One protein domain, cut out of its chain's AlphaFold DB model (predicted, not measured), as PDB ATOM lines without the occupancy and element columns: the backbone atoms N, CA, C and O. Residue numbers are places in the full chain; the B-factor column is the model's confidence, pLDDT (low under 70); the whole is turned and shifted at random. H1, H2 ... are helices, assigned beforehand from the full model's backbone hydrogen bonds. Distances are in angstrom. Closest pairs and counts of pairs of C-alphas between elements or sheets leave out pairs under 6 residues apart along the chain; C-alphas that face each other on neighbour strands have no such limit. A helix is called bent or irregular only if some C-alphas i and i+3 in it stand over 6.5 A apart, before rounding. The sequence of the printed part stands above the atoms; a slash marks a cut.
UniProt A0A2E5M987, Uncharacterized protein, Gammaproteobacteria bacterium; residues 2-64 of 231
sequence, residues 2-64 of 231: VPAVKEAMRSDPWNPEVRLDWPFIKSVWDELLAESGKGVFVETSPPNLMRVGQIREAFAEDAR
ATOM      1  N   VAL A   2      15.487 -45.539 -34.479       84.19
ATOM      2  CA  VAL A   2      16.450 -44.452 -34.644       84.19
ATOM      3  C   VAL A   2      15.906 -43.176 -33.990       84.19
ATOM      4  O   VAL A   2      14.746 -42.844 -34.248       84.19
ATOM      5  N   PRO A   3      16.681 -42.468 -33.143       87.00
ATOM      6  CA  PRO A   3      16.203 -41.269 -32.451       87.00
ATOM      7  C   PRO A   3      15.606 -40.210 -33.384       87.00
ATOM      8  O   PRO A   3      14.535 -39.697 -33.077       87.00
ATOM      9  N   ALA A   4      16.237 -39.964 -34.537       90.06
ATOM     10  CA  ALA A   4      15.854 -38.919 -35.490       90.06
ATOM     11  C   ALA A   4      14.435 -39.067 -36.070       90.06
ATOM     12  O   ALA A   4      13.778 -38.069 -36.333       90.06
ATOM     13  N   VAL A   5      13.926 -40.295 -36.220       90.81
ATOM     14  CA  VAL A   5      12.567 -40.552 -36.749       90.81
ATOM     15  C   VAL A   5      11.591 -41.018 -35.668       90.81
ATOM     16  O   VAL A   5      10.420 -41.273 -35.942       90.81
ATOM     17  N   LYS A   6      12.053 -41.156 -34.419       89.00
ATOM     18  CA  LYS A   6      11.270 -41.760 -33.334       89.00
ATOM     19  C   LYS A   6       9.988 -40.984 -33.055       89.00
ATOM     20  O   LYS A   6       8.963 -41.615 -32.827       89.00
ATOM     21  N   GLU A   7      10.058 -39.659 -33.017       87.94
ATOM     22  CA  GLU A   7       8.899 -38.812 -32.729       87.94
ATOM     23  C   GLU A   7       7.837 -38.954 -33.824       87.94
ATOM     24  O   GLU A   7       6.706 -39.347 -33.529       87.94
ATOM     25  N   ALA A   8       8.246 -38.782 -35.085       86.44
ATOM     26  CA  ALA A   8       7.378 -38.949 -36.248       86.44
ATOM     27  C   ALA A   8       6.722 -40.340 -36.284       86.44
ATOM     28  O   ALA A   8       5.511 -40.459 -36.443       86.44
ATOM     29  N   MET A   9       7.498 -41.406 -36.057       89.75
ATOM     30  CA  MET A   9       6.999 -42.782 -36.153       89.75
ATOM     31  C   MET A   9       6.218 -43.269 -34.920       89.75
ATOM     32  O   MET A   9       5.594 -44.327 -34.994       89.75
ATOM     33  N   ARG A  10       6.265 -42.573 -33.770       88.44
ATOM     34  CA  ARG A  10       5.635 -43.042 -32.513       88.44
ATOM     35  C   ARG A  10       4.499 -42.187 -31.978       88.44
ATOM     36  O   ARG A  10       3.890 -42.628 -31.006       88.44
ATOM     37  N   SER A  11       4.226 -41.023 -32.558       87.88
ATOM     38  CA  SER A  11       3.153 -40.149 -32.070       87.88
ATOM     39  C   SER A  11       1.788 -40.854 -32.101       87.88
ATOM     40  O   SER A  11       1.140 -40.989 -31.064       87.88
ATOM     41  N   ASP A  12       1.412 -41.419 -33.253       89.75
ATOM     42  CA  ASP A  12       0.186 -42.212 -33.410       89.75
ATOM     43  C   ASP A  12       0.413 -43.388 -34.385       89.75
ATOM     44  O   ASP A  12       0.032 -43.371 -35.560       89.75
ATOM     45  N   PRO A  13       1.141 -44.423 -33.930       89.75
ATOM     46  CA  PRO A  13       1.754 -45.392 -34.825       89.75
ATOM     47  C   PRO A  13       0.732 -46.309 -35.507       89.75
ATOM     48  O   PRO A  13       0.994 -46.778 -36.613       89.75
ATOM     49  N   TRP A  14      -0.430 -46.548 -34.893       91.38
ATOM     50  CA  TRP A  14      -1.455 -47.471 -35.399       91.38
ATOM     51  C   TRP A  14      -2.564 -46.792 -36.212       91.38
ATOM     52  O   TRP A  14      -3.406 -47.490 -36.769       91.38
ATOM     53  N   ASN A  15      -2.562 -45.463 -36.312       91.44
ATOM     54  CA  ASN A  15      -3.534 -44.730 -37.112       91.44
ATOM     55  C   ASN A  15      -3.139 -44.724 -38.605       91.44
ATOM     56  O   ASN A  15      -2.096 -44.156 -38.953       91.44
ATOM     57  N   PRO A  16      -3.942 -45.337 -39.498       88.44
ATOM     58  CA  PRO A  16      -3.626 -45.433 -40.926       88.44
ATOM     59  C   PRO A  16      -3.638 -44.079 -41.649       88.44
ATOM     60  O   PRO A  16      -2.982 -43.930 -42.685       88.44
ATOM     61  N   GLU A  17      -4.324 -43.078 -41.089       90.44
ATOM     62  CA  GLU A  17      -4.429 -41.735 -41.668       90.44
ATOM     63  C   GLU A  17      -3.173 -40.892 -41.440       90.44
ATOM     64  O   GLU A  17      -2.944 -39.902 -42.135       90.44
ATOM     65  N   VAL A  18      -2.315 -41.290 -40.496       90.50
ATOM     66  CA  VAL A  18      -1.041 -40.607 -40.273       90.50
ATOM     67  C   VAL A  18      -0.132 -40.843 -41.474       90.50
ATOM     68  O   VAL A  18       0.345 -41.961 -41.714       90.50
ATOM     69  N   ARG A  19       0.132 -39.759 -42.204       90.25
ATOM     70  CA  ARG A  19       1.138 -39.687 -43.261       90.25
ATOM     71  C   ARG A  19       2.489 -39.374 -42.636       90.25
ATOM     72  O   ARG A  19       2.636 -38.382 -41.926       90.25
ATOM     73  N   LEU A  20       3.453 -40.251 -42.877       93.12
ATOM     74  CA  LEU A  20       4.832 -40.056 -42.448       93.12
ATOM     75  C   LEU A  20       5.639 -39.468 -43.604       93.12
ATOM     76  O   LEU A  20       5.365 -39.769 -44.766       93.12
ATOM     77  N   ASP A  21       6.643 -38.655 -43.282       94.81
ATOM     78  CA  ASP A  21       7.623 -38.176 -44.257       94.81
ATOM     79  C   ASP A  21       8.585 -39.320 -44.609       94.81
ATOM     80  O   ASP A  21       9.675 -39.456 -44.053       94.81
ATOM     81  N   TRP A  22       8.122 -40.224 -45.473       94.75
ATOM     82  CA  TRP A  22       8.900 -41.380 -45.899       94.75
ATOM     83  C   TRP A  22      10.193 -41.019 -46.636       94.75
ATOM     84  O   TRP A  22      11.180 -41.704 -46.372       94.75
ATOM     85  N   PRO A  23      10.258 -39.966 -47.480       93.69
ATOM     86  CA  PRO A  23      11.526 -39.489 -48.031       93.69
ATOM     87  C   PRO A  23      12.559 -39.146 -46.951       93.69
ATOM     88  O   PRO A  23      13.695 -39.616 -47.028       93.69
ATOM     89  N   PHE A  24      12.164 -38.405 -45.910       95.44
ATOM     90  CA  PHE A  24      13.046 -38.116 -44.776       95.44
ATOM     91  C   PHE A  24      13.427 -39.382 -43.995       95.44
ATOM     92  O   PHE A  24      14.586 -39.583 -43.633       95.44
ATOM     93  N   ILE A  25      12.466 -40.275 -43.738       95.25
ATOM     94  CA  ILE A  25      12.742 -41.536 -43.035       95.25
ATOM     95  C   ILE A  25      13.744 -42.388 -43.822       95.25
ATOM     96  O   ILE A  25      14.689 -42.910 -43.228       95.25
ATOM     97  N   LYS A  26      13.568 -42.491 -45.144       94.50
ATOM     98  CA  LYS A  26      14.485 -43.196 -46.042       94.50
ATOM     99  C   LYS A  26      15.879 -42.587 -45.978       94.50
ATOM    100  O   LYS A  26      16.824 -43.330 -45.744       94.50
ATOM    101  N   SER A  27      16.017 -41.261 -46.083       94.88
ATOM    102  CA  SER A  27      17.340 -40.621 -46.036       94.88
ATOM    103  C   SER A  27      18.072 -40.886 -44.718       94.88
ATOM    104  O   SER A  27      19.267 -41.163 -44.728       94.88
ATOM    105  N   VAL A  28      17.357 -40.867 -43.587       95.56
ATOM    106  CA  VAL A  28      17.934 -41.191 -42.273       95.56
ATOM    107  C   VAL A  28      18.384 -42.656 -42.198       95.56
ATOM    108  O   VAL A  28      19.414 -42.961 -41.601       95.56
ATOM    109  N   TRP A  29      17.611 -43.590 -42.756       94.62
ATOM    110  CA  TRP A  29      17.987 -45.008 -42.758       94.62
ATOM    111  C   TRP A  29      19.146 -45.305 -43.713       94.62
ATOM    112  O   TRP A  29      20.021 -46.089 -43.349       94.62
ATOM    113  N   ASP A  30      19.189 -44.648 -44.873       93.75
ATOM    114  CA  ASP A  30      20.279 -44.756 -45.847       93.75
ATOM    115  C   ASP A  30      21.601 -44.228 -45.258       93.75
ATOM    116  O   ASP A  30      22.637 -44.884 -45.381       93.75
ATOM    117  N   GLU A  31      21.568 -43.095 -44.544       95.19
ATOM    118  CA  GLU A  31      22.731 -42.549 -43.826       95.19
ATOM    119  C   GLU A  31      23.250 -43.534 -42.769       95.19
ATOM    120  O   GLU A  31      24.432 -43.874 -42.752       95.19
ATOM    121  N   LEU A  32      22.358 -44.093 -41.947       94.75
ATOM    122  CA  LEU A  32      22.738 -45.093 -40.943       94.75
ATOM    123  C   LEU A  32      23.285 -46.382 -41.553       94.75
ATOM    124  O   LEU A  32      24.184 -47.006 -40.983       94.75
ATOM    125  N   LEU A  33      22.732 -46.813 -42.688       94.12
ATOM    126  CA  LEU A  33      23.242 -47.969 -43.408       94.12
ATOM    127  C   LEU A  33      24.681 -47.703 -43.866       94.12
ATOM    128  O   LEU A  33      25.557 -48.523 -43.575       94.12
ATOM    129  N   ALA A  34      24.929 -46.539 -44.475       94.50
ATOM    130  CA  ALA A  34      26.253 -46.115 -44.921       94.50
ATOM    131  C   ALA A  34      27.264 -46.035 -43.761       94.50
ATOM    132  O   ALA A  34      28.364 -46.577 -43.869       94.50
ATOM    133  N   GLU A  35      26.882 -45.445 -42.625       95.06
ATOM    134  CA  GLU A  35      27.734 -45.347 -41.431       95.06
ATOM    135  C   GLU A  35      28.053 -46.711 -40.802       95.06
ATOM    136  O   GLU A  35      29.135 -46.923 -40.251       95.06
ATOM    137  N   SER A  36      27.115 -47.660 -40.869       93.25
ATOM    138  CA  SER A  36      27.262 -48.969 -40.224       93.25
ATOM    139  C   SER A  36      28.221 -49.925 -40.943       93.25
ATOM    140  O   SER A  36      28.625 -50.940 -40.360       93.25
ATOM    141  N   GLY A  37      28.532 -49.659 -42.218       91.81
ATOM    142  CA  GLY A  37      29.270 -50.574 -43.094       91.81
ATOM    143  C   GLY A  37      28.548 -51.905 -43.360       91.81
ATOM    144  O   GLY A  37      29.185 -52.886 -43.748       91.81
ATOM    145  N   LYS A  38      27.236 -51.988 -43.093       89.88
ATOM    146  CA  LYS A  38      26.400 -53.160 -43.393       89.88
ATOM    147  C   LYS A  38      25.849 -53.072 -44.815       89.88
ATOM    148  O   LYS A  38      25.732 -51.993 -45.376       89.88
ATOM    149  N   GLY A  39      25.491 -54.222 -45.386       88.62
ATOM    150  CA  GLY A  39      24.914 -54.289 -46.735       88.62
ATOM    151  C   GLY A  39      23.394 -54.120 -46.791       88.62
ATOM    152  O   GLY A  39      22.858 -53.893 -47.866       88.62
ATOM    153  N   VAL A  40      22.693 -54.261 -45.660       89.62
ATOM    154  CA  VAL A  40      21.224 -54.210 -45.599       89.62
ATOM    155  C   VAL A  40      20.777 -53.512 -44.319       89.62
ATOM    156  O   VAL A  40      21.302 -53.792 -43.236       89.62
ATOM    157  N   PHE A  41      19.772 -52.646 -44.444       91.88
ATOM    158  CA  PHE A  41      19.010 -52.102 -43.326       91.88
ATOM    159  C   PHE A  41      17.723 -52.914 -43.148       91.88
ATOM    160  O   PHE A  41      16.986 -53.130 -44.107       91.88
ATOM    161  N   VAL A  42      17.442 -53.373 -41.927       92.31
ATOM    162  CA  VAL A  42      16.236 -54.158 -41.625       92.31
ATOM    163  C   VAL A  42      15.335 -53.353 -40.703       92.31
ATOM    164  O   VAL A  42      15.752 -52.985 -39.604       92.31
ATOM    165  N   GLU A  43      14.084 -53.145 -41.118       92.00
ATOM    166  CA  GLU A  43      13.044 -52.587 -40.258       92.00
ATOM    167  C   GLU A  43      11.913 -53.588 -40.000       92.00
ATOM    168  O   GLU A  43      11.389 -54.224 -40.908       92.00
ATOM    169  N   THR A  44      11.512 -53.700 -38.735       90.88
ATOM    170  CA  THR A  44      10.522 -54.663 -38.237       90.88
ATOM    171  C   THR A  44       9.503 -54.021 -37.287       90.88
ATOM    172  O   THR A  44       8.982 -54.693 -36.392       90.88
ATOM    173  N   SER A  45       9.241 -52.715 -37.397       90.56
ATOM    174  CA  SER A  45       8.252 -52.033 -36.551       90.56
ATOM    175  C   SER A  45       6.824 -52.494 -36.885       90.56
ATOM    176  O   SER A  45       6.338 -52.191 -37.973       90.56
ATOM    177  N   PRO A  46       6.088 -53.144 -35.956       89.38
ATOM    178  CA  PRO A  46       4.739 -53.650 -36.230       89.38
ATOM    179  C   PRO A  46       3.731 -52.625 -36.787       89.38
ATOM    180  O   PRO A  46       2.935 -53.004 -37.640       89.38
ATOM    181  N   PRO A  47       3.736 -51.343 -36.367       91.94
ATOM    182  CA  PRO A  47       2.775 -50.366 -36.877       91.94
ATOM    183  C   PRO A  47       2.959 -49.988 -38.357       91.94
ATOM    184  O   PRO A  47       2.053 -49.405 -38.949       91.94
ATOM    185  N   ASN A  48       4.088 -50.348 -38.983       93.38
ATOM    186  CA  ASN A  48       4.289 -50.162 -40.425       93.38
ATOM    187  C   ASN A  48       3.299 -50.979 -41.267       93.38
ATOM    188  O   ASN A  48       3.040 -50.629 -42.415       93.38
ATOM    189  N   LEU A  49       2.665 -51.996 -40.671       93.94
ATOM    190  CA  LEU A  49       1.549 -52.725 -41.265       93.94
ATOM    191  C   LEU A  49       0.403 -51.794 -41.704       93.94
ATOM    192  O   LEU A  49      -0.294 -52.090 -42.663       93.94
ATOM    193  N   MET A  50       0.221 -50.641 -41.056       94.31
ATOM    194  CA  MET A  50      -0.833 -49.690 -41.431       94.31
ATOM    195  C   MET A  50      -0.489 -48.854 -42.674       94.31
ATOM    196  O   MET A  50      -1.294 -48.031 -43.097       94.31
ATOM    197  N   ARG A  51       0.730 -48.983 -43.218       93.88
ATOM    198  CA  ARG A  51       1.289 -48.063 -44.224       93.88
ATOM    199  C   ARG A  51       2.076 -48.779 -45.323       93.88
ATOM    200  O   ARG A  51       2.924 -48.152 -45.949       93.88
ATOM    201  N   VAL A  52       1.796 -50.060 -45.576       94.69
ATOM    202  CA  VAL A  52       2.533 -50.871 -46.564       94.69
ATOM    203  C   VAL A  52       2.608 -50.169 -47.918       94.69
ATOM    204  O   VAL A  52       3.706 -49.996 -48.434       94.69
ATOM    205  N   GLY A  53       1.482 -49.674 -48.442       92.94
ATOM    206  CA  GLY A  53       1.457 -48.950 -49.717       92.94
ATOM    207  C   GLY A  53       2.374 -47.719 -49.746       92.94
ATOM    208  O   GLY A  53       3.158 -47.574 -50.676       92.94
ATOM    209  N   GLN A  54       2.353 -46.884 -48.698       93.19
ATOM    210  CA  GLN A  54       3.206 -45.687 -48.623       93.19
ATOM    211  C   GLN A  54       4.698 -46.051 -48.541       93.19
ATOM    212  O   GLN A  54       5.538 -45.400 -49.152       93.19
ATOM    213  N   ILE A  55       5.033 -47.105 -47.791       94.44
ATOM    214  CA  ILE A  55       6.414 -47.592 -47.686       94.44
ATOM    215  C   ILE A  55       6.874 -48.137 -49.040       94.44
ATOM    216  O   ILE A  55       7.991 -47.863 -49.462       94.44
ATOM    217  N   ARG A  56       6.025 -48.892 -49.742       92.94
ATOM    218  CA  ARG A  56       6.344 -49.393 -51.083       92.94
ATOM    219  C   ARG A  56       6.574 -48.273 -52.080       92.94
ATOM    220  O   ARG A  56       7.501 -48.359 -52.865       92.94
ATOM    221  N   GLU A  57       5.761 -47.229 -52.039       92.50
ATOM    222  CA  GLU A  57       5.942 -46.069 -52.910       92.50
ATOM    223  C   GLU A  57       7.278 -45.364 -52.643       92.50
ATOM    224  O   GLU A  57       7.999 -45.030 -53.577       92.50
ATOM    225  N   ALA A  58       7.646 -45.190 -51.371       94.25
ATOM    226  CA  ALA A  58       8.855 -44.459 -50.999       94.25
ATOM    227  C   ALA A  58      10.160 -45.253 -51.169       94.25
ATOM    228  O   ALA A  58      11.205 -44.655 -51.421       94.25
ATOM    229  N   PHE A  59      10.120 -46.576 -50.994       93.38
ATOM    230  CA  PHE A  59      11.302 -47.442 -51.080       93.38
ATOM    231  C   PHE A  59      11.366 -48.252 -52.383       93.38
ATOM    232  O   PHE A  59      12.420 -48.800 -52.686       93.38
ATOM    233  N   ALA A  60      10.279 -48.290 -53.159       82.94
ATOM    234  CA  ALA A  60      10.174 -48.872 -54.495       82.94
ATOM    235  C   ALA A  60      10.959 -50.191 -54.658       82.94
ATOM    236  O   ALA A  60      10.703 -51.159 -53.940       82.94
ATOM    237  N   GLU A  61      11.891 -50.232 -55.611       78.44
ATOM    238  CA  GLU A  61      12.704 -51.406 -55.951       78.44
ATOM    239  C   GLU A  61      13.902 -51.615 -55.001       78.44
ATOM    240  O   GLU A  61      14.521 -52.678 -55.027       78.44
ATOM    241  N   ASP A  62      14.205 -50.652 -54.120       87.06
ATOM    242  CA  ASP A  62      15.349 -50.717 -53.196       87.06
ATOM    243  C   ASP A  62      15.081 -51.628 -51.982       87.06
ATOM    244  O   ASP A  62      15.991 -51.923 -51.202       87.06
ATOM    245  N   ALA A  63      13.833 -52.066 -51.782       93.25
ATOM    246  CA  ALA A  63      13.416 -52.809 -50.600       93.25
ATOM    247  C   ALA A  63      12.770 -54.159 -50.926       93.25
ATOM    248  O   ALA A  63      12.047 -54.342 -51.903       93.25
ATOM    249  N   ARG A  64      13.004 -55.115 -50.024       94.25
ATOM    250  CA  ARG A  64      12.376 -56.437 -50.020       94.25
ATOM    251  C   ARG A  64      11.419 -56.516 -48.835       94.25
ATOM    252  O   ARG A  64      11.743 -56.053 -47.741       94.25
TER     253      ARG A  64
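AT A GLANCE: This is residues 2 to 64 of the 231 residues of an uncharacterized protein of Gammaproteobacteria bacterium (UniProt A0A2E5M987). The kinked helix H3 makes a corner with the beginning of H2, and H1 and H2 form a helical hairpin; residues 34 to 39, at H2's far end and beyond, stick out. The 63 printed residues hold three named helices, in the order H1, H2, H3, and no named strand: all helix. The whole is compact, radius of gyration of the C-alphas 11.7 A, spanning 34 by 25 by 18 A.

IN THESE COORDINATES: Find C-alpha 46 at (4.739, -53.650, -36.230); from there H3, irregular with C-alphas 58 and 61 9.4 A apart, runs 20.2 A to residue 62, with a kink of 88 degrees near residue 53. H2, residues 22 to 36, spans 20.7 A from (8.900, -41.380, -45.899). H1, residues 3 to 10, spans 10.7 A and is irregular: C-alphas 4 and 7 are 7.5 A apart.

HOW THE PARTS SIT: Residues 54 to 59 of H3 touch residues 22 to 26 of H2, about perpendicular at 77 degrees; the closest C-alphas, Trp 22 and Ala 58, are 6.0 A apart. H2 only just touches H1, through residues 25 to 28 alone, with 3 pairs of C-alphas within 8 A; the closest are Val 5 and Ile 25, 6.4 A. They run opposite ways at 36 degrees, only just a steep tilt. H1 and H3 are apart. Every O i to N i+4 pair is within hydrogen-bond range in H2, but 2 of 4 in H1 and 7 of 13 in H3.

THE WHOLE: The farthest C-alphas, Glu 17 and Gly 37, are 34.9 A apart. The printed part has no cut; the link H1 to H2 is long, and no printed residue is under 70 in pLDDT.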